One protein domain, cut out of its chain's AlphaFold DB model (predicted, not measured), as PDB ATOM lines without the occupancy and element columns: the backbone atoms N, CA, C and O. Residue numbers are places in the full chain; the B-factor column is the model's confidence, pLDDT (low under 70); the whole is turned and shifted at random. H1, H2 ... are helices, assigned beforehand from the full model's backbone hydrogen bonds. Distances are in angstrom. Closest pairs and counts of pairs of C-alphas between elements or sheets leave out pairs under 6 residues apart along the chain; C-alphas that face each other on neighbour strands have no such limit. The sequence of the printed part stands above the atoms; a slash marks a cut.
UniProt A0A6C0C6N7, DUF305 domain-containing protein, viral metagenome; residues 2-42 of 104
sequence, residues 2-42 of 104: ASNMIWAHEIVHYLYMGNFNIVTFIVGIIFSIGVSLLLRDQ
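This is residues 2 to 42 of the 104 residues of the protein "DUF305 domain-containing protein" of viral metagenome (UniProt A0A6C0C6N7). You are looking at a two-helix hairpin drawn out into a rod: H2 folds back beside H1, which touches it with residues 3 to 10 alone, and residues 37 to 42 stick out at one end. The printed part has 41 residues with two named helices, H1 then H2, and no named strand; its class is all helix. It is loose, with a radius of gyration of the C-alphas of 11.7 A, and spans 39 by 14 by 8 A.

Find C-alpha 2 at (-30.938, 23.662, -18.140); from there H1, residues 2 to 17, runs 21.9 A, with a kink of 26 degrees near residue 11. H2, residues 22 to 40, runs 27.1 A to C-alpha 40 at (-46.547, 27.893, -18.339).

Look at Trp 7 and Phe 25, whose C-alphas, the closest of H1 and H2, are 4.5 A apart where the helices touch. This helical hairpin has a shallow tilt of 24 degrees, opposite ways. Every O i to N i+4 pair is within hydrogen-bond range in H2, and 10 of 12 in H1.

The C-alphas farthest apart, of Gly 18 and Gln 42, are 39.2 A apart. The link is tight, the printed part has no cut, and no printed residue is under 70 in pLDDT.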
ATOM      1  N   ALA A   2     -31.823  24.768 -18.542       70.12
ATOM      2  CA  ALA A   2     -30.938  23.662 -18.140       70.12
ATOM      3  C   ALA A   2     -31.418  22.264 -18.587       70.12
ATOM      4  O   ALA A   2     -30.617  21.467 -19.054       70.12
ATOM      5  N   SER A   3     -32.724  21.981 -18.532       76.31
ATOM      6  CA  SER A   3     -33.292  20.698 -18.986       76.31
ATOM      7  C   SER A   3     -33.019  20.412 -20.469       76.31
ATOM      8  O   SER A   3     -32.694  19.285 -20.834       76.31
ATOM      9  N   ASN A   4     -33.067  21.453 -21.311       85.62
ATOM     10  CA  ASN A   4     -32.805  21.327 -22.743       85.62
ATOM     11  C   ASN A   4     -31.336  21.010 -23.031       85.62
ATOM     12  O   ASN A   4     -31.029  20.392 -24.042       85.62
ATOM     13  N   MET A   5     -30.434  21.412 -22.132       88.19
ATOM     14  CA  MET A   5     -29.009  21.126 -22.265       88.19
ATOM     15  C   MET A   5     -28.694  19.651 -22.003       88.19
ATOM     16  O   MET A   5     -27.732  19.153 -22.567       88.19
ATOM     17  N   ILE A   6     -29.503  18.941 -21.206       89.31
ATOM     18  CA  ILE A   6     -29.254  17.533 -20.848       89.31
ATOM     19  C   ILE A   6     -29.426  16.622 -22.066       89.31
ATOM     20  O   ILE A   6     -28.511  15.886 -22.420       89.31
ATOM     21  N   TRP A   7     -30.571  16.692 -22.746       92.62
ATOM     22  CA  TRP A   7     -30.797  15.854 -23.927       92.62
ATOM     23  C   TRP A   7     -29.999  16.346 -25.144       92.62
ATOM     24  O   TRP A   7     -29.560  15.533 -25.953       92.62
ATOM     25  N   ALA A   8     -29.744  17.657 -25.264       92.00
ATOM     26  CA  ALA A   8     -28.879  18.193 -26.315       92.00
ATOM     27  C   ALA A   8     -27.412  17.767 -26.136       92.00
ATOM     28  O   ALA A   8     -26.728  17.499 -27.123       92.00
ATOM     29  N   HIS A   9     -26.931  17.659 -24.892       92.00
ATOM     30  CA  HIS A   9     -25.593  17.154 -24.596       92.00
ATOM     31  C   HIS A   9     -25.412  15.710 -25.079       92.00
ATOM     32  O   HIS A   9     -24.379  15.415 -25.667       92.00
ATOM     33  N   GLU A  10     -26.415  14.839 -24.927       93.88
ATOM     34  CA  GLU A  10     -26.350  13.458 -25.440       93.88
ATOM     35  C   GLU A  10     -26.226  13.397 -26.969       93.88
ATOM     36  O   GLU A  10     -25.506  12.553 -27.498       93.88
ATOM     37  N   ILE A  11     -26.862  14.326 -27.692       93.25
ATOM     38  CA  ILE A  11     -26.703  14.431 -29.152       93.25
ATOM     39  C   ILE A  11     -25.256  14.795 -29.500       93.25
ATOM     40  O   ILE A  11     -24.640  14.146 -30.341       93.25
ATOM     41  N   VAL A  12     -24.694  15.813 -28.843       94.81
ATOM     42  CA  VAL A  12     -23.303  16.237 -29.079       94.81
ATOM     43  C   VAL A  12     -22.319  15.131 -28.691       94.81
ATOM     44  O   VAL A  12     -21.379  14.853 -29.434       94.81
ATOM     45  N   HIS A  13     -22.554  14.469 -27.559       94.31
ATOM     46  CA  HIS A  13     -21.740  13.359 -27.083       94.31
ATOM     47  C   HIS A  13     -21.747  12.194 -28.079       94.31
ATOM     48  O   HIS A  13     -20.686  11.665 -28.394       94.31
ATOM     49  N   TYR A  14     -22.901  11.849 -28.650       95.88
ATOM     50  CA  TYR A  14     -22.977  10.839 -29.703       95.88
ATOM     51  C   TYR A  14     -22.202  11.235 -30.961       95.88
ATOM     52  O   TYR A  14     -21.455  10.419 -31.494       95.88
ATOM     53  N   LEU A  15     -22.314  12.491 -31.401       95.62
ATOM     54  CA  LEU A  15     -21.596  12.980 -32.584       95.62
ATOM     55  C   LEU A  15     -20.069  12.967 -32.410       95.62
ATOM     56  O   LEU A  15     -19.359  12.772 -33.391       95.62
ATOM     57  N   TYR A  16     -19.565  13.187 -31.192       95.94
ATOM     58  CA  TYR A  16     -18.125  13.293 -30.936       95.94
ATOM     59  C   TYR A  16     -17.487  11.989 -30.430       95.94
ATOM     60  O   TYR A  16     -16.372  11.659 -30.820       95.94
ATOM     61  N   MET A  17     -18.186  11.242 -29.570       93.75
ATOM     62  CA  MET A  17     -17.675  10.035 -28.904       93.75
ATOM     63  C   MET A  17     -18.263   8.732 -29.469       93.75
ATOM     64  O   MET A  17     -17.839   7.655 -29.057       93.75
ATOM     65  N   GLY A  18     -19.260   8.794 -30.361       93.25
ATOM     66  CA  GLY A  18     -19.918   7.622 -30.963       93.25
ATOM     67  C   GLY A  18     -20.845   6.840 -30.020       93.25
ATOM     68  O   GLY A  18     -21.496   5.890 -30.448       93.25
ATOM     69  N   ASN A  19     -20.940   7.247 -28.751       91.69
ATOM     70  CA  ASN A  19     -21.731   6.584 -27.716       91.69
ATOM     71  C   ASN A  19     -22.961   7.423 -27.353       91.69
ATOM     72  O   ASN A  19     -22.839   8.621 -27.089       91.69
ATOM     73  N   PHE A  20     -24.134   6.786 -27.289       95.06
ATOM     74  CA  PHE A  20     -25.401   7.443 -26.960       95.06
ATOM     75  C   PHE A  20     -26.085   6.776 -25.773       95.06
ATOM     76  O   PHE A  20     -26.365   5.575 -25.804       95.06
ATOM     77  N   ASN A  21     -26.403   7.557 -24.742       95.19
ATOM     78  CA  ASN A  21     -27.171   7.062 -23.614       95.19
ATOM     79  C   ASN A  21     -28.650   7.449 -23.761       95.19
ATOM     80  O   ASN A  21     -29.081   8.569 -23.482       95.19
ATOM     81  N   ILE A  22     -29.452   6.471 -24.190       94.88
ATOM     82  CA  ILE A  22     -30.892   6.646 -24.413       94.88
ATOM     83  C   ILE A  22     -31.649   7.024 -23.131       94.88
ATOM     84  O   ILE A  22     -32.643   7.747 -23.192       94.88
ATOM     85  N   VAL A  23     -31.178   6.575 -21.961       95.31
ATOM     86  CA  VAL A  23     -31.849   6.831 -20.681       95.31
ATOM     87  C   VAL A  23     -31.719   8.305 -20.306       95.31
ATOM     88  O   VAL A  23     -32.735   8.949 -20.040       95.31
ATOM     89  N   THR A  24     -30.507   8.870 -20.338       93.12
ATOM     90  CA  THR A  24     -30.299  10.305 -20.065       93.12
ATOM     91  C   THR A  24     -31.024  11.183 -21.076       93.12
ATOM     92  O   THR A  24     -31.615  12.195 -20.689       93.12
ATOM     93  N   PHE A  25     -31.059  10.777 -22.346       94.81
ATOM     94  CA  PHE A  25     -31.791  11.494 -23.385       94.81
ATOM     95  C   PHE A  25     -33.300  11.572 -23.098       94.81
ATOM     96  O   PHE A  25     -33.866  12.669 -23.055       94.81
ATOM     97  N   ILE A  26     -33.952  10.429 -22.846       95.50
ATOM     98  CA  ILE A  26     -35.398  10.373 -22.575       95.50
ATOM     99  C   ILE A  26     -35.743  11.131 -21.289       95.50
ATOM    100  O   ILE A  26     -36.691  11.919 -21.278       95.50
ATOM    101  N   VAL A  27     -34.956  10.954 -20.222       94.56
ATOM    102  CA  VAL A  27     -35.141  11.695 -18.963       94.56
ATOM    103  C   VAL A  27     -35.040  13.203 -19.204       94.56
ATOM    104  O   VAL A  27     -35.885  13.956 -18.721       94.56
ATOM    105  N   GLY A  28     -34.065  13.652 -20.001       94.06
ATOM    106  CA  GLY A  28     -33.910  15.058 -20.370       94.06
ATOM    107  C   GLY A  28     -35.117  15.627 -21.125       94.06
ATOM    108  O   GLY A  28     -35.537  16.754 -20.842       94.06
ATOM    109  N   ILE A  29     -35.718  14.859 -22.042       94.81
ATOM    110  CA  ILE A  29     -36.928  15.269 -22.776       94.81
ATOM    111  C   ILE A  29     -38.134  15.362 -21.841       94.81
ATOM    112  O   ILE A  29     -38.785  16.407 -21.794       94.81
ATOM    113  N   ILE A  30     -38.412  14.304 -21.070       95.25
ATOM    114  CA  ILE A  30     -39.549  14.270 -20.137       95.25
ATOM    115  C   ILE A  30     -39.440  15.428 -19.144       95.25
ATOM    116  O   ILE A  30     -40.405  16.166 -18.936       95.25
ATOM    117  N   PHE A  31     -38.248  15.642 -18.587       93.88
ATOM    118  CA  PHE A  31     -38.004  16.734 -17.656       93.88
ATOM    119  C   PHE A  31     -38.187  18.108 -18.315       93.88
ATOM    120  O   PHE A  31     -38.769  19.009 -17.711       93.88
ATOM    121  N   SER A  32     -37.766  18.275 -19.574       93.75
ATOM    122  CA  SER A  32     -37.959  19.525 -20.322       93.75
ATOM    123  C   SER A  32     -39.433  19.847 -20.563       93.75
ATOM    124  O   SER A  32     -39.844  20.997 -20.381       93.75
ATOM    125  N   ILE A  33     -40.235  18.846 -20.928       93.44
ATOM    126  CA  ILE A  33     -41.684  19.003 -21.110       93.44
ATOM    127  C   ILE A  33     -42.342  19.327 -19.765       93.44
ATOM    128  O   ILE A  33     -43.066  20.315 -19.667       93.44
ATOM    129  N   GLY A  34     -42.031  18.559 -18.716       93.25
ATOM    130  CA  GLY A  34     -42.587  18.763 -17.377       93.25
ATOM    131  C   GLY A  34     -42.320  20.166 -16.829       93.25
ATOM    132  O   GLY A  34     -43.251  20.864 -16.430       93.25
ATOM    133  N   VAL A  35     -41.069  20.636 -16.888       91.88
ATOM    134  CA  VAL A  35     -40.709  22.001 -16.463       91.88
ATOM    135  C   VAL A  35     -41.431  23.059 -17.300       91.88
ATOM    136  O   VAL A  35     -41.863  24.074 -16.758       91.88
ATOM    137  N   SER A  36     -41.593  22.833 -18.607       91.38
ATOM    138  CA  SER A  36     -42.296  23.781 -19.480       91.38
ATOM    139  C   SER A  36     -43.768  23.931 -19.097       91.38
ATOM    140  O   SER A  36     -44.265  25.054 -19.066       91.38
ATOM    141  N   LEU A  37     -44.445  22.834 -18.747       92.81
ATOM    142  CA  LEU A  37     -45.831  22.863 -18.267       92.81
ATOM    143  C   LEU A  37     -45.944  23.585 -16.915       92.81
ATOM    144  O   LEU A  37     -46.747  24.504 -16.779       92.81
ATOM    145  N   LEU A  38     -45.069  23.259 -15.953       92.19
ATOM    146  CA  LEU A  38     -45.031  23.918 -14.638       92.19
ATOM    147  C   LEU A  38     -44.843  25.439 -14.752       92.19
ATOM    148  O   LEU A  38     -45.526  26.208 -14.078       92.19
ATOM    149  N   LEU A  39     -43.924  25.881 -15.619       91.19
ATOM    150  CA  LEU A  39     -43.668  27.302 -15.852       91.19
ATOM    151  C   LEU A  39     -44.809  27.985 -16.606       91.19
ATOM    152  O   LEU A  39     -45.086  29.150 -16.334       91.19
ATOM    153  N   ARG A  40     -45.458  27.305 -17.553       91.81
ATOM    154  CA  ARG A  40     -46.547  27.893 -18.339       91.81
ATOM    155  C   ARG A  40     -47.756  28.207 -17.471       91.81
ATOM    156  O   ARG A  40     -48.255  29.326 -17.519       91.81
ATOM    157  N   ASP A  41     -48.144  27.248 -16.642       93.00
ATOM    158  CA  ASP A  41     -49.352  27.349 -15.824       93.00
ATOM    159  C   ASP A  41     -49.075  27.975 -14.448       93.00
ATOM    160  O   ASP A  41     -49.990  28.142 -13.647       93.00
ATOM    161  N   GLN A  42     -47.815  28.351 -14.172       92.00
ATOM    162  CA  GLN A  42     -47.385  28.948 -12.900       92.00
ATOM    163  C   GLN A  42     -47.788  28.089 -11.688       92.00
ATOM    164  O   GLN A  42     -48.166  28.602 -10.634       92.00
TER     165      GLN A  42